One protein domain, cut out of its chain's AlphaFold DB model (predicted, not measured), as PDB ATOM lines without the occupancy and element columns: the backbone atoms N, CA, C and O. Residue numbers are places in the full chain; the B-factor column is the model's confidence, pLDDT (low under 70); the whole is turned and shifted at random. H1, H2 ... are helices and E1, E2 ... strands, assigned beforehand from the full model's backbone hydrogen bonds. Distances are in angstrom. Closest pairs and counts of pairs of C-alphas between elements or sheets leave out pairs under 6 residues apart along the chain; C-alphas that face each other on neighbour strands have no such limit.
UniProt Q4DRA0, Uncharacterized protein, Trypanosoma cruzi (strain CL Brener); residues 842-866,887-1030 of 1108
ATOM      1  N   GLU A 842     117.214 149.481 133.083       73.88
ATOM      2  CA  GLU A 842     117.762 150.248 131.958       73.88
ATOM      3  C   GLU A 842     118.707 149.409 131.076       73.88
ATOM      4  O   GLU A 842     118.616 149.443 129.848       73.88
ATOM      5  N   LYS A 843     119.551 148.559 131.680       71.41
ATOM      6  CA  LYS A 843     120.360 147.586 130.929       71.41
ATOM      7  C   LYS A 843     119.518 146.546 130.195       71.41
ATOM      8  O   LYS A 843     119.907 146.125 129.105       71.41
ATOM      9  N   ASP A 844     118.427 146.081 130.795       68.56
ATOM     10  CA  ASP A 844     117.543 145.095 130.177       68.56
ATOM     11  C   ASP A 844     116.704 145.721 129.044       68.56
ATOM     12  O   ASP A 844     116.493 145.055 128.030       68.56
ATOM     13  N   GLU A 845     116.349 147.008 129.133       65.12
ATOM     14  CA  GLU A 845     115.728 147.789 128.049       65.12
ATOM     15  C   GLU A 845     116.705 148.163 126.920       65.12
ATOM     16  O   GLU A 845     116.310 148.212 125.753       65.12
ATOM     17  N   GLN A 846     117.992 148.385 127.212       57.92
ATOM     18  CA  GLN A 846     118.997 148.651 126.174       57.92
ATOM     19  C   GLN A 846     119.368 147.399 125.357       57.92
ATOM     20  O   GLN A 846     119.665 147.507 124.166       57.92
ATOM     21  N   LYS A 847     119.345 146.196 125.956       55.59
ATOM     22  CA  LYS A 847     119.683 144.926 125.271       55.59
ATOM     23  C   LYS A 847     118.906 144.653 123.969       55.59
ATOM     24  O   LYS A 847     119.548 144.162 123.036       55.59
ATOM     25  N   PRO A 848     117.585 144.906 123.852       51.45
ATOM     26  CA  PRO A 848     116.867 144.721 122.589       51.45
ATOM     27  C   PRO A 848     117.221 145.766 121.517       51.45
ATOM     28  O   PRO A 848     117.090 145.480 120.328       51.45
ATOM     29  N   HIS A 849     117.734 146.944 121.884       47.64
ATOM     30  CA  HIS A 849     118.078 148.017 120.945       47.64
ATOM     31  C   HIS A 849     119.589 148.073 120.670       47.64
ATOM     32  O   HIS A 849     120.270 149.035 120.993       47.64
ATOM     33  N   LYS A 850     120.145 147.035 120.034       45.63
ATOM     34  CA  LYS A 850     121.591 146.936 119.725       45.63
ATOM     35  C   LYS A 850     122.123 147.889 118.630       45.63
ATOM     36  O   LYS A 850     123.277 147.751 118.239       45.63
ATOM     37  N   VAL A 851     121.332 148.823 118.095       45.00
ATOM     38  CA  VAL A 851     121.589 149.417 116.761       45.00
ATOM     39  C   VAL A 851     121.900 150.928 116.796       45.00
ATOM     40  O   VAL A 851     121.445 151.638 115.923       45.00
ATOM     41  N   LEU A 852     122.717 151.430 117.736       44.21
ATOM     42  CA  LEU A 852     123.166 152.851 117.864       44.21
ATOM     43  C   LEU A 852     122.355 153.733 118.829       44.21
ATOM     44  O   LEU A 852     122.228 154.939 118.623       44.21
ATOM     45  N   THR A 853     121.814 153.185 119.911       46.89
ATOM     46  CA  THR A 853     121.256 154.034 120.968       46.89
ATOM     47  C   THR A 853     122.386 154.783 121.668       46.89
ATOM     48  O   THR A 853     123.211 154.180 122.356       46.89
ATOM     49  N   GLU A 854     122.426 156.104 121.465       51.86
ATOM     50  CA  GLU A 854     123.207 157.046 122.266       51.86
ATOM     51  C   GLU A 854     123.123 156.637 123.736       51.86
ATOM     52  O   GLU A 854     122.034 156.555 124.313       51.86
ATOM     53  N   ILE A 855     124.279 156.332 124.323       62.21
ATOM     54  CA  ILE A 855     124.382 155.924 125.717       62.21
ATOM     55  C   ILE A 855     123.872 157.096 126.555       62.21
ATOM     56  O   ILE A 855     124.551 158.112 126.702       62.21
ATOM     57  N   ARG A 856     122.651 156.978 127.080       70.83
ATOM     58  CA  ARG A 856     122.050 158.036 127.890       70.83
ATOM     59  C   ARG A 856     122.810 158.109 129.213       70.83
ATOM     60  O   ARG A 856     122.874 157.104 129.910       70.83
ATOM     61  N   PRO A 857     123.363 159.268 129.606       79.14
ATOM     62  CA  PRO A 857     124.060 159.374 130.884       79.14
ATOM     63  C   PRO A 857     123.090 159.441 132.076       79.14
ATOM     64  O   PRO A 857     123.464 159.121 133.202       79.14
ATOM     65  N   TYR A 858     121.833 159.836 131.854       84.37
ATOM     66  CA  TYR A 858     120.852 160.025 132.924       84.37
ATOM     67  C   TYR A 858     119.483 159.460 132.558       84.37
ATOM     68  O   TYR A 858     119.043 159.576 131.412       84.37
ATOM     69  N   LEU A 859     118.789 158.940 133.568       82.97
ATOM     70  CA  LEU A 859     117.384 158.560 133.502       82.97
ATOM     71  C   LEU A 859     116.535 159.603 134.240       82.97
ATOM     72  O   LEU A 859     116.904 160.050 135.325       82.97
ATOM     73  N   LEU A 860     115.402 159.994 133.657       81.40
ATOM     74  CA  LEU A 860     114.437 160.894 134.288       81.40
ATOM     75  C   LEU A 860     113.228 160.088 134.754       81.40
ATOM     76  O   LEU A 860     112.501 159.528 133.937       81.40
ATOM     77  N   VAL A 861     113.015 160.042 136.066       79.39
ATOM     78  CA  VAL A 861     111.976 159.229 136.705       79.39
ATOM     79  C   VAL A 861     111.053 160.135 137.516       79.39
ATOM     80  O   VAL A 861     111.505 161.058 138.192       79.39
ATOM     81  N   LYS A 862     109.739 159.895 137.459       78.26
ATOM     82  CA  LYS A 862     108.796 160.570 138.363       78.26
ATOM     83  C   LYS A 862     108.988 160.030 139.787       78.26
ATOM     84  O   LYS A 862     109.116 158.813 139.918       78.26
ATOM     85  N   PRO A 863     108.940 160.860 140.846       71.62
ATOM     86  CA  PRO A 863     109.108 160.393 142.230       71.62
ATOM     87  C   PRO A 863     108.204 159.206 142.594       71.62
ATOM     88  O   PRO A 863     108.645 158.253 143.229       71.62
ATOM     89  N   THR A 864     106.970 159.200 142.085       72.60
ATOM     90  CA  THR A 864     105.984 158.123 142.281       72.60
ATOM     91  C   THR A 864     106.382 156.779 141.662       72.60
ATOM     92  O   THR A 864     105.877 155.737 142.068       72.60
ATOM     93  N   CYS A 865     107.298 156.757 140.691       73.99
ATOM     94  CA  CYS A 865     107.756 155.524 140.048       73.99
ATOM     95  C   CYS A 865     108.859 154.799 140.834       73.99
ATOM     96  O   CYS A 865     109.155 153.654 140.499       73.99
ATOM     97  N   LEU A 866     109.439 155.411 141.877       72.58
ATOM     98  CA  LEU A 866     110.506 154.793 142.680       72.58
ATOM     99  C   LEU A 866     110.066 153.485 143.361       72.58
ATOM    100  O   LEU A 866     110.874 152.570 143.489       72.58
ATOM    101  N   TYR A 887     110.958 160.098 150.289       76.04
ATOM    102  CA  TYR A 887     111.948 159.133 149.786       76.04
ATOM    103  C   TYR A 887     112.851 159.733 148.705       76.04
ATOM    104  O   TYR A 887     114.067 159.546 148.751       76.04
ATOM    105  N   ALA A 888     112.284 160.481 147.755       77.09
ATOM    106  CA  ALA A 888     113.061 161.154 146.717       77.09
ATOM    107  C   ALA A 888     113.994 162.228 147.308       77.09
ATOM    108  O   ALA A 888     115.166 162.305 146.942       77.09
ATOM    109  N   GLU A 889     113.509 163.014 148.270       82.21
ATOM    110  CA  GLU A 889     114.313 163.996 149.004       82.21
ATOM    111  C   GLU A 889     115.431 163.330 149.809       82.21
ATOM    112  O   GLU A 889     116.569 163.810 149.803       82.21
ATOM    113  N   THR A 890     115.145 162.193 150.446       81.12
ATOM    114  CA  THR A 890     116.146 161.406 151.175       81.12
ATOM    115  C   THR A 890     117.194 160.845 150.215       81.12
ATOM    116  O   THR A 890     118.386 160.980 150.482       81.12
ATOM    117  N   ALA A 891     116.792 160.326 149.050       82.55
ATOM    118  CA  ALA A 891     117.705 159.848 148.011       82.55
ATOM    119  C   ALA A 891     118.659 160.949 147.525       82.55
ATOM    120  O   ALA A 891     119.872 160.742 147.472       82.55
ATOM    121  N   ILE A 892     118.132 162.141 147.231       83.83
ATOM    122  CA  ILE A 892     118.931 163.300 146.801       83.83
ATOM    123  C   ILE A 892     119.876 163.753 147.912       83.83
ATOM    124  O   ILE A 892     121.031 164.086 147.655       83.83
ATOM    125  N   ARG A 893     119.410 163.749 149.163       82.41
ATOM    126  CA  ARG A 893     120.222 164.149 150.312       82.41
ATOM    127  C   ARG A 893     121.351 163.157 150.600       82.41
ATOM    128  O   ARG A 893     122.459 163.600 150.890       82.41
ATOM    129  N   ARG A 894     121.084 161.846 150.543       84.50
ATOM    130  CA  ARG A 894     122.054 160.780 150.859       84.50
ATOM    131  C   ARG A 894     123.020 160.511 149.702       84.50
ATOM    132  O   ARG A 894     124.214 160.323 149.935       84.50
ATOM    133  N   PHE A 895     122.526 160.555 148.465       86.87
ATOM    134  CA  PHE A 895     123.241 160.172 147.244       86.87
ATOM    135  C   PHE A 895     123.139 161.255 146.144       86.87
ATOM    136  O   PHE A 895     122.709 160.968 145.025       86.87
ATOM    137  N   PRO A 896     123.591 162.497 146.405       85.57
ATOM    138  CA  PRO A 896     123.422 163.648 145.500       85.57
ATOM    139  C   PRO A 896     124.139 163.501 144.149       85.57
ATOM    140  O   PRO A 896     123.801 164.162 143.167       85.57
ATOM    141  N   LEU A 897     125.162 162.643 144.093       84.95
ATOM    142  CA  LEU A 897     125.900 162.355 142.865       84.95
ATOM    143  C   LEU A 897     125.167 161.373 141.944       84.95
ATOM    144  O   LEU A 897     125.533 161.240 140.776       84.95
ATOM    145  N   PHE A 898     124.147 160.694 142.471       87.98
ATOM    146  CA  PHE A 898     123.298 159.775 141.726       87.98
ATOM    147  C   PHE A 898     121.903 160.342 141.508       87.98
ATOM    148  O   PHE A 898     121.373 160.156 140.424       87.98
ATOM    149  N   PHE A 899     121.334 161.047 142.487       88.10
ATOM    150  CA  PHE A 899     119.970 161.571 142.443       88.10
ATOM    151  C   PHE A 899     119.965 163.096 142.526       88.10
ATOM    152  O   PHE A 899     120.522 163.676 143.456       88.10
ATOM    153  N   GLN A 900     119.303 163.752 141.574       86.02
ATOM    154  CA  GLN A 900     119.160 165.211 141.535       86.02
ATOM    155  C   GLN A 900     117.757 165.614 141.088       86.02
ATOM    156  O   GLN A 900     117.155 164.948 140.247       86.02
ATOM    157  N   TRP A 901     117.245 166.737 141.591       82.51
ATOM    158  CA  TRP A 901     116.023 167.323 141.046       82.51
ATOM    159  C   TRP A 901     116.287 167.924 139.664       82.51
ATOM    160  O   TRP A 901     117.187 168.742 139.488       82.51
ATOM    161  N   ASN A 902     115.469 167.542 138.690       78.82
ATOM    162  CA  ASN A 902     115.382 168.182 137.388       78.82
ATOM    163  C   ASN A 902     114.078 168.983 137.325       78.82
ATOM    164  O   ASN A 902     113.014 168.459 136.980       78.82
ATOM    165  N   THR A 903     114.152 170.253 137.708       64.55
ATOM    166  CA  THR A 903     113.054 171.206 137.531       64.55
ATOM    167  C   THR A 903     113.139 171.774 136.118       64.55
ATOM    168  O   THR A 903     114.023 172.579 135.826       64.55
ATOM    169  N   GLY A 904     112.243 171.331 135.231       55.41
ATOM    170  CA  GLY A 904     112.057 171.955 133.920       55.41
ATOM    171  C   GLY A 904     111.527 173.394 134.022       55.41
ATOM    172  O   GLY A 904     111.396 173.946 135.116       55.41
ATOM    173  N   LEU A 905     111.209 173.997 132.867       49.51
ATOM    174  CA  LEU A 905     110.543 175.305 132.752       49.51
ATOM    175  C   LEU A 905     109.405 175.473 133.782       49.51
ATOM    176  O   LEU A 905     108.690 174.516 134.083       49.51
ATOM    177  N   GLN A 906     109.268 176.694 134.317       48.76
ATOM    178  CA  GLN A 906     108.329 177.066 135.386       48.76
ATOM    179  C   GLN A 906     106.955 176.385 135.221       48.76
ATOM    180  O   GLN A 906     106.266 176.614 134.233       48.76
ATOM    181  N   GLY A 907     106.568 175.554 136.196       52.80
ATOM    182  CA  GLY A 907     105.266 174.870 136.238       52.80
ATOM    183  C   GLY A 907     105.288 173.357 135.971       52.80
ATOM    184  O   GLY A 907     104.277 172.698 136.199       52.80
ATOM    185  N   ALA A 908     106.410 172.775 135.533       58.20
ATOM    186  CA  ALA A 908     106.522 171.321 135.373       58.20
ATOM    187  C   ALA A 908     106.679 170.588 136.723       58.20
ATOM    188  O   ALA A 908     107.337 171.081 137.641       58.20
ATOM    189  N   THR A 909     106.113 169.380 136.830       62.26
ATOM    190  CA  THR A 909     106.326 168.491 137.986       62.26
ATOM    191  C   THR A 909     107.811 168.124 138.098       62.26
ATOM    192  O   THR A 909     108.422 167.781 137.083       62.26
ATOM    193  N   PRO A 910     108.417 168.190 139.300       70.37
ATOM    194  CA  PRO A 910     109.838 167.915 139.470       70.37
ATOM    195  C   PRO A 910     110.132 166.448 139.131       70.37
ATOM    196  O   PRO A 910     109.552 165.527 139.708       70.37
ATOM    197  N   LEU A 911     111.026 166.230 138.165       80.14
ATOM    198  CA  LEU A 911     111.507 164.898 137.804       80.14
ATOM    199  C   LEU A 911     112.795 164.598 138.567       80.14
ATOM    200  O   LEU A 911     113.612 165.487 138.797       80.14
ATOM    201  N   LEU A 912     113.000 163.337 138.922       81.91
ATOM    202  CA  LEU A 912     114.236 162.864 139.527       81.91
ATOM    203  C   LEU A 912     115.206 162.429 138.427       81.91
ATOM    204  O   LEU A 912     114.897 161.546 137.626       81.91
ATOM    205  N   ARG A 913     116.383 163.048 138.381       85.24
ATOM    206  CA  ARG A 913     117.491 162.688 137.494       85.24
ATOM    207  C   ARG A 913     118.385 161.677 138.197       85.24
ATOM    208  O   ARG A 913     118.985 162.007 139.216       85.24
ATOM    209  N   ILE A 914     118.481 160.480 137.626       86.98
ATOM    210  CA  ILE A 914     119.272 159.360 138.140       86.98
ATOM    211  C   ILE A 914     120.495 159.148 137.241       86.98
ATOM    212  O   ILE A 914     120.349 158.986 136.029       86.98
ATOM    213  N   ALA A 915     121.700 159.160 137.813       85.89
ATOM    214  CA  ALA A 915     122.954 158.990 137.082       85.89
ATOM    215  C   ALA A 915     123.266 157.512 136.790       85.89
ATOM    216  O   ALA A 915     123.403 156.673 137.694       85.89
ATOM    217  N   LEU A 916     123.440 157.203 135.508       86.35
ATOM    218  CA  LEU A 916     123.881 155.892 135.038       86.35
ATOM    219  C   LEU A 916     125.413 155.792 135.094       86.35
ATOM    220  O   LEU A 916     126.109 156.776 135.345       86.35
ATOM    221  N   LYS A 917     125.963 154.589 134.891       79.13
ATOM    222  CA  LYS A 917     127.419 154.359 135.003       79.13
ATOM    223  C   LYS A 917     128.232 155.204 134.017       79.13
ATOM    224  O   LYS A 917     129.310 155.658 134.354       79.13
ATOM    225  N   CYS A 918     127.670 155.463 132.845       77.54
ATOM    226  CA  CYS A 918     128.218 156.298 131.777       77.54
ATOM    227  C   CYS A 918     128.092 157.814 132.012       77.54
ATOM    228  O   CYS A 918     128.512 158.595 131.160       77.54
ATOM    229  N   ALA A 919     127.485 158.262 133.116       81.22
ATOM    230  CA  ALA A 919     127.389 159.688 133.399       81.22
ATOM    231  C   ALA A 919     128.781 160.311 133.628       81.22
ATOM    232  O   ALA A 919     129.623 159.673 134.266       81.22
ATOM    233  N   PRO A 920     129.004 161.572 133.220       80.18
ATOM    234  CA  PRO A 920     130.261 162.273 133.467       80.18
ATOM    235  C   PRO A 920     130.518 162.521 134.961       80.18
ATOM    236  O   PRO A 920     129.587 162.591 135.778       80.18
ATOM    237  N   ALA A 921     131.797 162.661 135.313       76.52
ATOM    238  CA  ALA A 921     132.223 163.017 136.660       76.52
ATOM    239  C   ALA A 921     131.716 164.427 137.036       76.52
ATOM    240  O   ALA A 921     131.862 165.356 136.243       76.52
ATOM    241  N   PRO A 922     131.129 164.611 138.229       80.70
ATOM    242  CA  PRO A 922     130.843 165.932 138.779       80.70
ATOM    243  C   PRO A 922     132.122 166.758 138.978       80.70
ATOM    244  O   PRO A 922     133.151 166.231 139.413       80.70
ATOM    245  N   ASP A 923     132.031 168.068 138.745       78.18
ATOM    246  CA  ASP A 923     133.153 168.992 138.910       78.18
ATOM    247  C   ASP A 923     133.708 168.974 140.342       78.18
ATOM    248  O   ASP A 923     133.004 169.217 141.321       78.18
ATOM    249  N   GLY A 924     135.011 168.724 140.470       78.29
ATOM    250  CA  GLY A 924     135.709 168.689 141.758       78.29
ATOM    251  C   GLY A 924     135.625 167.360 142.515       78.29
ATOM    252  O   GLY A 924     136.279 167.244 143.550       78.29
ATOM    253  N   LEU A 925     134.898 166.349 142.012       86.86
ATOM    254  CA  LEU A 925     134.867 165.015 142.631       86.86
ATOM    255  C   LEU A 925     136.262 164.375 142.673       86.86
ATOM    256  O   LEU A 925     136.650 163.840 143.708       86.86
ATOM    257  N   ALA A 926     137.017 164.459 141.572       81.23
ATOM    258  CA  ALA A 926     138.359 163.886 141.497       81.23
ATOM    259  C   ALA A 926     139.305 164.523 142.525       81.23
ATOM    260  O   ALA A 926     139.862 163.820 143.359       81.23
ATOM    261  N   ALA A 927     139.367 165.859 142.558       72.48
ATOM    262  CA  ALA A 927     140.170 166.596 143.536       72.48
ATOM    263  C   ALA A 927     139.789 166.256 144.989       72.48
ATOM    264  O   ALA A 927     140.660 166.069 145.830       72.48
ATOM    265  N   LEU A 928     138.489 166.110 145.287       79.77
ATOM    266  CA  LEU A 928     138.025 165.750 146.629       79.77
ATOM    267  C   LEU A 928     138.547 164.377 147.085       79.77
ATOM    268  O   LEU A 928     138.936 164.227 148.240       79.77
ATOM    269  N   VAL A 929     138.533 163.368 146.216       84.33
ATOM    270  CA  VAL A 929     138.996 162.020 146.582       84.33
ATOM    271  C   VAL A 929     140.525 161.959 146.604       84.33
ATOM    272  O   VAL A 929     141.115 161.400 147.530       84.33
ATOM    273  N   GLU A 930     141.177 162.572 145.626       78.32
ATOM    274  CA  GLU A 930     142.629 162.501 145.460       78.32
ATOM    275  C   GLU A 930     143.380 163.263 146.551       78.32
ATOM    276  O   GLU A 930     144.325 162.727 147.121       78.32
ATOM    277  N   GLU A 931     142.923 164.458 146.928       66.61
ATOM    278  CA  GLU A 931     143.618 165.285 147.923       66.61
ATOM    279  C   GLU A 931     143.357 164.847 149.374       66.61
ATOM    280  O   GLU A 931     144.183 165.106 150.251       66.61
ATOM    281  N   TYR A 932     142.215 164.202 149.656       74.70
ATOM    282  CA  TYR A 932     141.780 163.934 151.037       74.70
ATOM    283  C   TYR A 932     141.690 162.452 151.397       74.70
ATOM    284  O   TYR A 932     141.944 162.100 152.548       74.70
ATOM    285  N   VAL A 933     141.340 161.576 150.452       78.48
ATOM    286  CA  VAL A 933     141.175 160.139 150.726       78.48
ATOM    287  C   VAL A 933     142.476 159.387 150.464       78.48
ATOM    288  O   VAL A 933     142.902 158.609 151.314       78.48
ATOM    289  N   CYS A 934     143.147 159.651 149.338       76.70
ATOM    290  CA  CYS A 934     144.366 158.929 148.950       76.70
ATOM    291  C   CYS A 934     145.496 159.001 150.002       76.70
ATOM    292  O   CYS A 934     146.074 157.954 150.301       76.70
ATOM    293  N   PRO A 935     145.774 160.150 150.657       66.92
ATOM    294  CA  PRO A 935     146.810 160.232 151.695       66.92
ATOM    295  C   PRO A 935     146.551 159.351 152.923       66.92
ATOM    296  O   PRO A 935     147.492 158.930 153.595       66.92
ATOM    297  N   LEU A 936     145.285 159.035 153.218       68.36
ATOM    298  CA  LEU A 936     144.913 158.199 154.363       68.36
ATOM    299  C   LEU A 936     145.145 156.701 154.116       68.36
ATOM    300  O   LEU A 936     145.062 155.916 155.062       68.36
ATOM    301  N   LEU A 937     145.460 156.305 152.877       70.03
ATOM    302  CA  LEU A 937     145.714 154.914 152.494       70.03
ATOM    303  C   LEU A 937     147.162 154.456 152.770       70.03
ATOM    304  O   LEU A 937     147.414 153.253 152.742       70.03
ATOM    305  N   ARG A 938     148.094 155.369 153.113       60.17
ATOM    306  CA  ARG A 938     149.512 155.049 153.430       60.17
ATOM    307  C   ARG A 938     149.670 153.998 154.536       60.17
ATOM    308  O   ARG A 938     150.563 153.169 154.480       60.17
ATOM    309  N   GLN A 939     148.819 154.034 155.564       57.87
ATOM    310  CA  GLN A 939     149.070 153.292 156.807       57.87
ATOM    311  C   GLN A 939     148.808 151.780 156.719       57.87
ATOM    312  O   GLN A 939     149.330 151.040 157.551       57.87
ATOM    313  N   ARG A 940     147.990 151.312 155.763       55.93
ATOM    314  CA  ARG A 940     147.640 149.885 155.599       55.93
ATOM    315  C   ARG A 940     147.445 149.513 154.119       55.93
ATOM    316  O   ARG A 940     146.309 149.311 153.687       55.93
ATOM    317  N   PRO A 941     148.528 149.377 153.331       54.50
ATOM    318  CA  PRO A 941     148.438 149.105 151.894       54.50
ATOM    319  C   PRO A 941     147.750 147.771 151.576       54.50
ATOM    320  O   PRO A 941     146.943 147.684 150.654       54.50
ATOM    321  N   GLN A 942     148.080 146.726 152.348       58.72
ATOM    322  CA  GLN A 942     147.648 145.349 152.084       58.72
ATOM    323  C   GLN A 942     146.210 145.086 152.541       58.72
ATOM    324  O   GLN A 942     145.427 144.499 151.796       58.72
ATOM    325  N   ASP A 943     145.847 145.552 153.738       65.38
ATOM    326  CA  ASP A 943     144.505 145.342 154.288       65.38
ATOM    327  C   ASP A 943     143.485 146.321 153.691       65.38
ATOM    328  O   ASP A 943     142.317 145.973 153.504       65.38
ATOM    329  N   GLY A 944     143.932 147.510 153.280       71.76
ATOM    330  CA  GLY A 944     143.065 148.634 152.946       71.76
ATOM    331  C   GLY A 944     142.480 149.299 154.187       71.76
ATOM    332  O   GLY A 944     142.641 148.829 155.315       71.76
ATOM    333  N   THR A 945     141.754 150.388 153.961       79.87
ATOM    334  CA  THR A 945     141.053 151.123 155.020       79.87
ATOM    335  C   THR A 945     139.555 150.971 154.807       79.87
ATOM    336  O   THR A 945     139.062 151.228 153.708       79.87
ATOM    337  N   SER A 946     138.824 150.534 155.834       81.56
ATOM    338  CA  SER A 946     137.361 150.434 155.739       81.56
ATOM    339  C   SER A 946     136.733 151.819 155.561       81.56
ATOM    340  O   SER A 946     137.303 152.831 155.980       81.56
ATOM    341  N   ILE A 947     135.545 151.889 154.959       83.82
ATOM    342  CA  ILE A 947     134.826 153.162 154.818       83.82
ATOM    343  C   ILE A 947     134.452 153.743 156.180       83.82
ATOM    344  O   ILE A 947     134.559 154.954 156.346       83.82
ATOM    345  N   ALA A 948     134.090 152.907 157.158       78.60
ATOM    346  CA  ALA A 948     133.870 153.353 158.535       78.60
ATOM    347  C   ALA A 948     135.124 154.017 159.127       78.60
ATOM    348  O   ALA A 948     135.060 155.110 159.682       78.60
ATOM    349  N   GLU A 949     136.291 153.398 158.941       76.82
ATOM    350  CA  GLU A 949     137.553 153.944 159.438       76.82
ATOM    351  C   GLU A 949     137.960 155.229 158.696       76.82
ATOM    352  O   GLU A 949     138.471 156.167 159.311       76.82
ATOM    353  N   LEU A 950     137.706 155.318 157.385       79.39
ATOM    354  CA  LEU A 950     137.895 156.557 156.628       79.39
ATOM    355  C   LEU A 950     136.951 157.662 157.099       79.39
ATOM    356  O   LEU A 950     137.394 158.800 157.250       79.39
ATOM    357  N   ASP A 951     135.682 157.342 157.346       79.46
ATOM    358  CA  ASP A 951     134.714 158.287 157.897       79.46
ATOM    359  C   ASP A 951     135.174 158.794 159.268       79.46
ATOM    360  O   ASP A 951     135.228 160.001 159.492       79.46
ATOM    361  N   ASP A 952     135.626 157.907 160.152       70.33
ATOM    362  CA  ASP A 952     136.132 158.284 161.471       70.33
ATOM    363  C   ASP A 952     137.360 159.201 161.413       70.33
ATOM    364  O   ASP A 952     137.469 160.135 162.221       70.33
ATOM    365  N   ARG A 953     138.266 158.951 160.457       67.81
ATOM    366  CA  ARG A 953     139.486 159.743 160.224       67.81
ATOM    367  C   ARG A 953     139.181 161.103 159.599       67.81
ATOM    368  O   ARG A 953     139.738 162.114 160.024       67.81
ATOM    369  N   LEU A 954     138.291 161.142 158.608       70.88
ATOM    370  CA  LEU A 954     137.870 162.372 157.928       70.88
ATOM    371  C   LEU A 954     136.886 163.195 158.776       70.88
ATOM    372  O   LEU A 954     136.796 164.416 158.621       70.88
ATOM    373  N   GLY A 955     136.138 162.532 159.658       67.57
ATOM    374  CA  GLY A 955     134.929 163.031 160.312       67.57
ATOM    375  C   GLY A 955     133.860 163.445 159.302       67.57
ATOM    376  O   GLY A 955     133.305 164.546 159.402       67.57
ATOM    377  N   TRP A 956     133.604 162.598 158.302       74.95
ATOM    378  CA  TRP A 956     132.686 162.902 157.204       74.95
ATOM    379  C   TRP A 956     131.240 163.032 157.707       74.95
ATOM    380  O   TRP A 956     130.636 164.106 157.595       74.95
ATOM    381  N   SER A 957     130.730 161.993 158.370       72.35
ATOM    382  CA  SER A 957     129.425 161.967 159.049       72.35
ATOM    383  C   SER A 957     129.323 163.007 160.168       72.35
ATOM    384  O   SER A 957     128.256 163.574 160.408       72.35
ATOM    385  N   ARG A 958     130.454 163.364 160.785       66.31
ATOM    386  CA  ARG A 958     130.547 164.396 161.837       66.31
ATOM    387  C   ARG A 958     130.439 165.830 161.306       66.31
ATOM    388  O   ARG A 958     130.384 166.778 162.088       66.31
ATOM    389  N   GLY A 959     130.380 166.014 159.984       64.61
ATOM    390  CA  GLY A 959     130.179 167.323 159.361       64.61
ATOM    391  C   GLY A 959     131.433 168.156 159.174       64.61
ATOM    392  O   GLY A 959     131.315 169.347 158.867       64.61
ATOM    393  N   ASN A 960     132.620 167.545 159.248       63.37
ATOM    394  CA  ASN A 960     133.888 168.224 158.966       63.37
ATOM    395  C   ASN A 960     133.928 168.803 157.543       63.37
ATOM    396  O   ASN A 960     134.537 169.849 157.308       63.37
ATOM    397  N   PHE A 961     133.227 168.158 156.607       68.68
ATOM    398  CA  PHE A 961     133.157 168.553 155.204       68.68
ATOM    399  C   PHE A 961     131.929 169.405 154.853       68.68
ATOM    400  O   PHE A 961     131.776 169.782 153.699       68.68
ATOM    401  N   ASN A 962     131.063 169.792 155.796       68.01
ATOM    402  CA  ASN A 962     129.832 170.532 155.459       68.01
ATOM    403  C   ASN A 962     130.077 171.915 154.852       68.01
ATOM    404  O   ASN A 962     129.282 172.403 154.054       68.01
ATOM    405  N   THR A 963     131.171 172.558 155.245       59.14
ATOM    406  CA  THR A 963     131.549 173.902 154.791       59.14
ATOM    407  C   THR A 963     132.791 173.892 153.905       59.14
ATOM    408  O   THR A 963     133.293 174.958 153.539       59.14
ATOM    409  N   HIS A 964     133.299 172.705 153.569       59.69
ATOM    410  CA  HIS A 964     134.535 172.557 152.822       59.69
ATOM    411  C   HIS A 964     134.337 172.999 151.359       59.69
ATOM    412  O   HIS A 964     133.367 172.584 150.727       59.69
ATOM    413  N   PRO A 965     135.229 173.827 150.775       64.04
ATOM    414  CA  PRO A 965     135.081 174.281 149.391       64.04
ATOM    415  C   PRO A 965     135.028 173.119 148.390       64.04
ATOM    416  O   PRO A 965     134.167 173.113 147.517       64.04
ATOM    417  N   ALA A 966     135.907 172.121 148.554       66.79
ATOM    418  CA  ALA A 966     135.942 170.931 147.699       66.79
ATOM    419  C   ALA A 966     134.642 170.107 147.754       66.79
ATOM    420  O   ALA A 966     134.083 169.797 146.707       66.79
ATOM    421  N   SER A 967     134.096 169.819 148.944       70.80
ATOM    422  CA  SER A 967     132.828 169.080 149.060       70.80
ATOM    423  C   SER A 967     131.642 169.902 148.556       70.80
ATOM    424  O   SER A 967     130.784 169.371 147.862       70.80
ATOM    425  N   SER A 968     131.609 171.208 148.844       71.62
ATOM    426  CA  SER A 968     130.557 172.102 148.366       71.62
ATOM    427  C   SER A 968     130.548 172.184 146.843       71.62
ATOM    428  O   SER A 968     129.468 172.299 146.267       71.62
ATOM    429  N   ARG A 969     131.723 172.140 146.203       73.31
ATOM    430  CA  ARG A 969     131.866 172.128 144.744       73.31
ATOM    431  C   ARG A 969     131.452 170.777 144.153       73.31
ATOM    432  O   ARG A 969     130.696 170.770 143.194       73.31
ATOM    433  N   ALA A 970     131.881 169.673 144.765       78.68
ATOM    434  CA  ALA A 970     131.613 168.325 144.267       78.68
ATOM    435  C   ALA A 970     130.162 167.860 144.477       78.68
ATOM    436  O   ALA A 970     129.593 167.208 143.606       78.68
ATOM    437  N   LEU A 971     129.564 168.160 145.634       81.61
ATOM    438  CA  LEU A 971     128.278 167.589 146.059       81.61
ATOM    439  C   LEU A 971     127.103 168.554 145.908       81.61
ATOM    440  O   LEU A 971     125.970 168.107 145.755       81.61
ATOM    441  N   GLY A 972     127.336 169.863 146.041       73.25
ATOM    442  CA  GLY A 972     126.273 170.878 146.074       73.25
ATOM    443  C   GLY A 972     125.323 170.801 147.284       73.25
ATOM    444  O   GLY A 972     124.424 171.632 147.399       73.25
ATOM    445  N   VAL A 973     125.519 169.847 148.199       76.09
ATOM    446  CA  VAL A 973     124.680 169.602 149.387       76.09
ATOM    447  C   VAL A 973     125.527 169.457 150.659       76.09
ATOM    448  O   VAL A 973     126.757 169.473 150.619       76.09
ATOM    449  N   VAL A 974     124.867 169.322 151.814       74.69
ATOM    450  CA  VAL A 974     125.516 169.152 153.124       74.69
ATOM    451  C   VAL A 974     126.199 167.781 153.212       74.69
ATOM    452  O   VAL A 974     125.517 166.763 153.287       74.69
ATOM    453  N   ALA A 975     127.535 167.759 153.251       74.18
ATOM    454  CA  ALA A 975     128.357 166.544 153.203       74.18
ATOM    455  C   ALA A 975     128.022 165.486 154.277       74.18
ATOM    456  O   ALA A 975     127.906 164.314 153.945       74.18
ATOM    457  N   SER A 976     127.769 165.865 155.532       74.08
ATOM    458  CA  SER A 976     127.376 164.933 156.607       74.08
ATOM    459  C   SER A 976     126.037 164.259 156.352       74.08
ATOM    460  O   SER A 976     125.742 163.213 156.916       74.08
ATOM    461  N   GLY A 977     125.197 164.877 155.521       75.40
ATOM    462  CA  GLY A 977     123.960 164.271 155.058       75.40
ATOM    463  C   GLY A 977     124.186 163.193 154.003       75.40
ATOM    464  O   GLY A 977     123.253 162.446 153.746       75.40
ATOM    465  N   THR A 978     125.381 163.079 153.423       82.74
ATOM    466  CA  THR A 978     125.682 162.206 152.281       82.74
ATOM    467  C   THR A 978     126.457 160.959 152.691       82.74
ATOM    468  O   THR A 978     127.227 160.981 153.653       82.74
ATOM    469  N   SER A 979     126.278 159.877 151.937       84.92
ATOM    470  CA  SER A 979     127.008 158.625 152.132       84.92
ATOM    471  C   SER A 979     128.417 158.712 151.532       84.92
ATOM    472  O   SER A 979     128.566 158.922 150.324       84.92
ATOM    473  N   LEU A 980     129.458 158.514 152.356       84.73
ATOM    474  CA  LEU A 980     130.858 158.492 151.902       84.73
ATOM    475  C   LEU A 980     131.086 157.394 150.854       84.73
ATOM    476  O   LEU A 980     131.741 157.623 149.839       84.73
ATOM    477  N   TYR A 981     130.469 156.227 151.052       86.93
ATOM    478  CA  TYR A 981     130.505 155.133 150.085       86.93
ATOM    479  C   TYR A 981     129.961 155.544 148.716       86.93
ATOM    480  O   TYR A 981     130.609 155.292 147.702       86.93
ATOM    481  N   GLY A 982     128.821 156.243 148.673       86.09
ATOM    482  CA  GLY A 982     128.256 156.728 147.413       86.09
ATOM    483  C   GLY A 982     129.221 157.640 146.643       86.09
ATOM    484  O   GLY A 982     129.311 157.564 145.419       86.09
ATOM    485  N   ILE A 983     129.996 158.459 147.351       87.95
ATOM    486  CA  ILE A 983     130.973 159.373 146.745       87.95
ATOM    487  C   ILE A 983     132.145 158.603 146.146       87.95
ATOM    488  O   ILE A 983     132.481 158.810 144.979       87.95
ATOM    489  N   LEU A 984     132.732 157.689 146.921       90.10
ATOM    490  CA  LEU A 984     133.847 156.864 146.457       90.10
ATOM    491  C   LEU A 984     133.426 155.971 145.289       90.10
ATOM    492  O   LEU A 984     134.145 155.857 144.301       90.10
ATOM    493  N   GLN A 985     132.227 155.395 145.356       89.41
ATOM    494  CA  GLN A 985     131.686 154.572 144.283       89.41
ATOM    495  C   GLN A 985     131.447 155.394 143.013       89.41
ATOM    496  O   GLN A 985     131.737 154.915 141.918       89.41
ATOM    497  N   ARG A 986     130.970 156.641 143.131       88.49
ATOM    498  CA  ARG A 986     130.840 157.530 141.971       88.49
ATOM    499  C   ARG A 986     132.200 157.879 141.371       88.49
ATOM    500  O   ARG A 986     132.301 157.925 140.151       88.49
ATOM    501  N   TYR A 987     133.219 158.110 142.199       88.94
ATOM    502  CA  TYR A 987     134.581 158.363 141.727       88.94
ATOM    503  C   TYR A 987     135.108 157.173 140.918       88.94
ATOM    504  O   TYR A 987     135.525 157.360 139.781       88.94
ATOM    505  N   VAL A 988     134.981 155.951 141.446       86.55
ATOM    506  CA  VAL A 988     135.405 154.723 140.749       86.55
ATOM    507  C   VAL A 988     134.629 154.487 139.447       86.55
ATOM    508  O   VAL A 988     135.178 153.937 138.500       86.55
ATOM    509  N   GLU A 989     133.358 154.892 139.371       85.76
ATOM    510  CA  GLU A 989     132.564 154.777 138.138       85.76
ATOM    511  C   GLU A 989     132.891 155.841 137.086       85.76
ATOM    512  O   GLU A 989     132.717 155.579 135.899       85.76
ATOM    513  N   ALA A 990     133.281 157.047 137.506       82.70
ATOM    514  CA  ALA A 990     133.380 158.207 136.623       82.70
ATOM    515  C   ALA A 990     134.817 158.569 136.215       82.70
ATOM    516  O   ALA A 990     134.990 159.326 135.261       82.70
ATOM    517  N   VAL A 991     135.824 158.073 136.938       81.61
ATOM    518  CA  VAL A 991     137.247 158.315 136.670       81.61
ATOM    519  C   VAL A 991     137.883 157.025 136.165       81.61
ATOM    520  O   VAL A 991     137.855 156.016 136.863       81.61
ATOM    521  N   ASP A 992     138.461 157.073 134.964       77.34
ATOM    522  CA  ASP A 992     139.130 155.936 134.330       77.34
ATOM    523  C   ASP A 992     140.555 156.330 133.887       77.34
ATOM    524  O   ASP A 992     140.691 157.267 133.092       77.34
ATOM    525  N   PRO A 993     141.615 155.668 134.388       78.73
ATOM    526  CA  PRO A 993     141.588 154.615 135.405       78.73
ATOM    527  C   PRO A 993     141.439 155.192 136.835       78.73
ATOM    528  O   PRO A 993     142.052 156.211 137.162       78.73
ATOM    529  N   PRO A 994     140.650 154.562 137.728       84.63
ATOM    530  CA  PRO A 994     140.442 155.073 139.081       84.63
ATOM    531  C   PRO A 994     141.672 154.824 139.961       84.63
ATOM    532  O   PRO A 994     142.213 153.720 139.980       84.63
ATOM    533  N   ARG A 995     142.094 155.821 140.752       81.18
ATOM    534  CA  ARG A 995     143.276 155.700 141.633       81.18
ATOM    535  C   ARG A 995     143.050 154.820 142.865       81.18
ATOM    536  O   ARG A 995     144.004 154.313 143.447       81.18
ATOM    537  N   ILE A 996     141.788 154.610 143.233       85.92
ATOM    538  CA  ILE A 996     141.375 153.745 144.340       85.92
ATOM    539  C   ILE A 996     140.509 152.593 143.830       85.92
ATOM    540  O   ILE A 996     139.793 152.720 142.837       85.92
ATOM    541  N   LEU A 997     140.533 151.486 144.560       84.22
ATOM    542  CA  LEU A 997     139.668 150.332 144.378       84.22
ATOM    543  C   LEU A 997     138.788 150.151 145.614       84.22
ATOM    544  O   LEU A 997     139.240 150.315 146.748       84.22
ATOM    545  N   LEU A 998     137.530 149.784 145.375       85.45
ATOM    546  CA  LEU A 998     136.570 149.419 146.409       85.45
ATOM    547  C   LEU A 998     136.397 147.903 146.410       85.45
ATOM    548  O   LEU A 998     135.843 147.332 145.471       85.45
ATOM    549  N   GLN A 999     136.861 147.250 147.470       81.08
ATOM    550  CA  GLN A 999     136.748 145.810 147.644       81.08
ATOM    551  C   GLN A 999     135.640 145.496 148.651       81.08
ATOM    552  O   GLN A 999     135.730 145.829 149.832       81.08
ATOM    553  N   ARG A1000     134.574 144.847 148.176       73.31
ATOM    554  CA  ARG A1000     133.472 144.390 149.030       73.31
ATOM    555  C   ARG A1000     133.867 143.062 149.680       73.31
ATOM    556  O   ARG A1000     134.071 142.079 148.974       73.31
ATOM    557  N   GLY A1001     134.004 143.051 151.007       58.05
ATOM    558  CA  GLY A1001     134.319 141.839 151.771       58.05
ATOM    559  C   GLY A1001     133.141 140.865 151.887       58.05
ATOM    560  O   GLY A1001     133.355 139.663 152.016       58.05
ATOM    561  N   SER A1002     131.902 141.361 151.792       56.38
ATOM    562  CA  SER A1002     130.686 140.551 151.879       56.38
ATOM    563  C   SER A1002     129.824 140.654 150.617       56.38
ATOM    564  O   SER A1002     129.890 141.615 149.845       56.38
ATOM    565  N   THR A1003     128.999 139.630 150.387       51.52
ATOM    566  CA  THR A1003     128.033 139.587 149.277       51.52
ATOM    567  C   THR A1003     126.784 140.427 149.544       51.52
ATOM    568  O   THR A1003     125.954 140.583 148.648       51.52
ATOM    569  N   ARG A1004     126.603 140.939 150.768       55.27
ATOM    570  CA  ARG A1004     125.421 141.717 151.143       55.27
ATOM    571  C   ARG A1004     125.623 143.170 150.732       55.27
ATOM    572  O   ARG A1004     126.532 143.838 151.209       55.27
ATOM    573  N   ALA A1005     124.730 143.675 149.882       54.49
ATOM    574  CA  ALA A1005     124.726 145.078 149.464       54.49
ATOM    575  C   ALA A1005     124.579 146.060 150.644       54.49
ATOM    576  O   ALA A1005     124.908 147.226 150.502       54.49
ATOM    577  N   THR A1006     124.122 145.591 151.808       58.00
ATOM    578  CA  THR A1006     123.792 146.410 152.980       58.00
ATOM    579  C   THR A1006     125.002 146.894 153.784       58.00
ATOM    580  O   THR A1006     124.866 147.813 154.579       58.00
ATOM    581  N   GLU A1007     126.188 146.303 153.620       66.59
ATOM    582  CA  GLU A1007     127.340 146.565 154.501       66.59
ATOM    583  C   GLU A1007     128.336 147.568 153.892       66.59
ATOM    584  O   GLU A1007     129.540 147.308 153.823       66.59
ATOM    585  N   HIS A1008     127.845 148.731 153.450       74.81
ATOM    586  CA  HIS A1008     128.668 149.789 152.840       74.81
ATOM    587  C   HIS A1008     129.862 150.215 153.715       74.81
ATOM    588  O   HIS A1008     130.934 150.516 153.199       74.81
ATOM    589  N   GLU A1009     129.695 150.207 155.035       71.74
ATOM    590  CA  GLU A1009     130.720 150.600 156.009       71.74
ATOM    591  C   GLU A1009     131.928 149.647 156.046       71.74
ATOM    592  O   GLU A1009     133.047 150.075 156.331       71.74
ATOM    593  N   SER A1010     131.713 148.372 155.699       76.19
ATOM    594  CA  SER A1010     132.737 147.313 155.700       76.19
ATOM    595  C   SER A1010     133.578 147.260 154.420       76.19
ATOM    596  O   SER A1010     134.525 146.480 154.324       76.19
ATOM    597  N   VAL A1011     133.225 148.061 153.409       82.05
ATOM    598  CA  VAL A1011     133.936 148.079 152.129       82.05
ATOM    599  C   VAL A1011     135.348 148.606 152.350       82.05
ATOM    600  O   VAL A1011     135.545 149.643 152.982       82.05
ATOM    601  N   MET A1012     136.332 147.893 151.810       84.33
ATOM    602  CA  MET A1012     137.739 148.251 151.941       84.33
ATOM    603  C   MET A1012     138.166 149.122 150.766       84.33
ATOM    604  O   MET A1012     137.960 148.760 149.606       84.33
ATOM    605  N   VAL A1013     138.781 150.261 151.069       84.04
ATOM    606  CA  VAL A1013     139.369 151.173 150.088       84.04
ATOM    607  C   VAL A1013     140.863 150.902 150.009       84.04
ATOM    608  O   VAL A1013     141.555 150.903 151.031       84.04
ATOM    609  N   ARG A1014     141.360 150.651 148.798       83.40
ATOM    610  CA  ARG A1014     142.772 150.345 148.533       83.40
ATOM    611  C   ARG A1014     143.303 151.180 147.368       83.40
ATOM    612  O   ARG A1014     142.515 151.535 146.493       83.40
ATOM    613  N   PRO A1015     144.610 151.484 147.320       78.52
ATOM    614  CA  PRO A1015     145.236 152.026 146.118       78.52
ATOM    615  C   PRO A1015     145.061 151.062 144.940       78.52
ATOM    616  O   PRO A1015     145.069 149.839 145.121       78.52
ATOM    617  N   ASN A1016     144.899 151.596 143.733       80.82
ATOM    618  CA  ASN A1016     144.812 150.772 142.536       80.82
ATOM    619  C   ASN A1016     146.198 150.250 142.140       80.82
ATOM    620  O   ASN A1016     146.989 150.954 141.511       80.82
ATOM    621  N   THR A1017     146.457 148.987 142.474       69.84
ATOM    622  CA  THR A1017     147.731 148.311 142.203       69.84
ATOM    623  C   THR A1017     147.999 148.058 140.716       69.84
ATOM    624  O   THR A1017     149.119 147.715 140.349       69.84
ATOM    625  N   CYS A1018     146.999 148.234 139.842       68.84
ATOM    626  CA  CYS A1018     147.198 148.179 138.393       68.84
ATOM    627  C   CYS A1018     147.874 149.444 137.845       68.84
ATOM    628  O   CYS A1018     148.491 149.379 136.786       68.84
ATOM    629  N   ILE A1019     147.724 150.583 138.533       68.58
ATOM    630  CA  ILE A1019     148.318 151.869 138.138       68.58
ATOM    631  C   ILE A1019     149.617 152.097 138.912       68.58
ATOM    632  O   ILE A1019     150.638 152.446 138.329       68.58
ATOM    633  N   TYR A1020     149.577 151.864 140.224       68.46
ATOM    634  CA  TYR A1020     150.657 152.197 141.145       68.46
ATOM    635  C   TYR A1020     151.234 150.927 141.760       68.46
ATOM    636  O   TYR A1020     150.483 150.094 142.268       68.46
ATOM    637  N   ARG A1021     152.564 150.766 141.758       63.86
ATOM    638  CA  ARG A1021     153.200 149.612 142.421       63.86
ATOM    639  C   ARG A1021     153.086 149.734 143.937       63.86
ATOM    640  O   ARG A1021     153.007 148.720 144.629       63.86
ATOM    641  N   SER A1022     153.060 150.970 144.431       62.55
ATOM    642  CA  SER A1022     153.010 151.302 145.847       62.55
ATOM    643  C   SER A1022     152.055 152.483 146.131       62.55
ATOM    644  O   SER A1022     151.800 153.307 145.246       62.55
ATOM    645  N   PRO A1023     151.485 152.595 147.348       62.90
ATOM    646  CA  PRO A1023     150.762 153.798 147.777       62.90
ATOM    647  C   PRO A1023     151.611 155.073 147.695       62.90
ATOM    648  O   PRO A1023     151.064 156.166 147.553       62.90
ATOM    649  N   GLU A1024     152.929 154.935 147.816       64.44
ATOM    650  CA  GLU A1024     153.895 156.018 147.698       64.44
ATOM    651  C   GLU A1024     153.897 156.581 146.273       64.44
ATOM    652  O   GLU A1024     153.744 157.790 146.120       64.44
ATOM    653  N   ASP A1025     153.923 155.725 145.244       66.77
ATOM    654  CA  ASP A1025     153.853 156.147 143.833       66.77
ATOM    655  C   ASP A1025     152.582 156.959 143.551       66.77
ATOM    656  O   ASP A1025     152.623 158.003 142.900       66.77
ATOM    657  N   MET A1026     151.449 156.506 144.098       67.69
ATOM    658  CA  MET A1026     150.173 157.216 143.991       67.69
ATOM    659  C   MET A1026     150.250 158.611 144.612       67.69
ATOM    660  O   MET A1026     149.670 159.558 144.083       67.69
ATOM    661  N   LEU A1027     150.934 158.753 145.748       63.94
ATOM    662  CA  LEU A1027     151.005 160.023 146.465       63.94
ATOM    663  C   LEU A1027     152.000 160.997 145.868       63.94
ATOM    664  O   LEU A1027     151.712 162.191 145.864       63.94
ATOM    665  N   LEU A1028     153.105 160.496 145.321       69.93
ATOM    666  CA  LEU A1028     154.006 161.295 144.503       69.93
ATOM    667  C   LEU A1028     153.209 161.942 143.367       69.93
ATOM    668  O   LEU A1028     153.181 163.167 143.276       69.93
ATOM    669  N   GLU A1029     152.428 161.163 142.611       68.00
ATOM    670  CA  GLU A1029     151.631 161.707 141.504       68.00
ATOM    671  C   GLU A1029     150.533 162.678 141.981       68.00
ATOM    672  O   GLU A1029     150.299 163.722 141.365       68.00
ATOM    673  N   VAL A1030     149.855 162.386 143.100       63.49
ATOM    674  CA  VAL A1030     148.881 163.316 143.718       63.49
ATOM    675  C   VAL A1030     149.543 164.647 144.092       63.49
ATOM    676  O   VAL A1030     148.955 165.705 143.852       63.49
TER     677      VAL A1030
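This is residues 842 to 866 and 887 to 1030 of the 1108 residues of an uncharacterized protein of Trypanosoma cruzi (strain CL Brener) (UniProt Q4DRA0). The model has two unequal lobes: a small one, where H3 lies over E2, an edge strand of a three-strand sheet that H2 only grazes, and a larger one, with H8 at its core, H4 and the hairpin of E4 and E5 packed on H8, and H5, H6, H7 and H9 around these. Residues 847 to 854, between H1 and the small sheet, stick out. The printed part has 169 residues, with nine named helices and five named strands in the order H1 E1 H2 H3 E2 E3 H4 H5 H6 H7 H8 E4 E5 H9; under half of the residues are in these elements, and the class is mixed, helices and strands. The sheets, E1 E3 E2 and E4 E5, are antiparallel. The whole is compact, with a radius of gyration of the C-alphas of 17.4 A and spans of 51 by 41 by 31 A.

Find C-alpha 842 at (117.762, 150.248, 131.958), where H1, residues 842 to 846, begins. Next come E1, 858 to 861, H2, 863 to 866, H3, 887 to 894, E2, 899 to 902, and E3, 911 to 915, 12.9 A long. H4 is 925 to 932, H5 934 to 937, H6 947 to 954 and H7 965 to 971. At C-alpha 980, (130.858, 158.492, 151.902), begins H8, which runs 15.5 A to residue 990. E4, 996 to 999, E5, 1012 to 1015, and H9, 1023 to 1030, follow; H9 ends at (148.881, 163.316, 143.718).

Look first at inner strand E3: N 859 of E1 and O 914 are 2.9 A apart, and N 913 and O 900 of E2 2.8 A, within hydrogen-bond range. E2 and E3 form a hairpin. H3 lies over E2 at a height over the sheet of 7.8 A; H2 only grazes the sheet, and H1 is not on it. H3 and H8 are only just apart, closest 8.2 A. H8 touches H4 at a steep tilt of 57 degrees, opposite ways, closest at the C-alphas of Tyr 987 and Ala 926, 6.7 A. H4 touches H7, closest at Leu 925 and Ala 970, C-alphas 4.9 A apart. H6 and H8 only just touch, with 3 pairs of C-alphas within 8 A, the closest Ile 947 and Tyr 981, 6.7 A. In the hairpin E4 and E5, N 997 and O 1014 are 2.8 A apart; the closest C-alphas of E4 and H8, Ile 996 and Val 988, are 7.0 A apart. H5 touches H9, closest at the C-alphas of Pro 935 and Leu 1027, 6.7 A. Every O i to N i+4 pair is within hydrogen-bond range in H1, H3, H6, H7, H8 and H9, and 3 of 4 are in H4; H2 and H5 are too short for such a pair.

The farthest C-alphas, those of Gly 907 and Arg 1021, are 54.5 A apart. Residues 867 to 886 are not printed; C-alphas 866 and 887 are 8.5 A apart across the cut. The links H1 to E1 and E4 to E5 are long. The mean pLDDT of the printed part is 73.1, and 60 residues are under 70, among them 844 to 855 and 1017 to 1030.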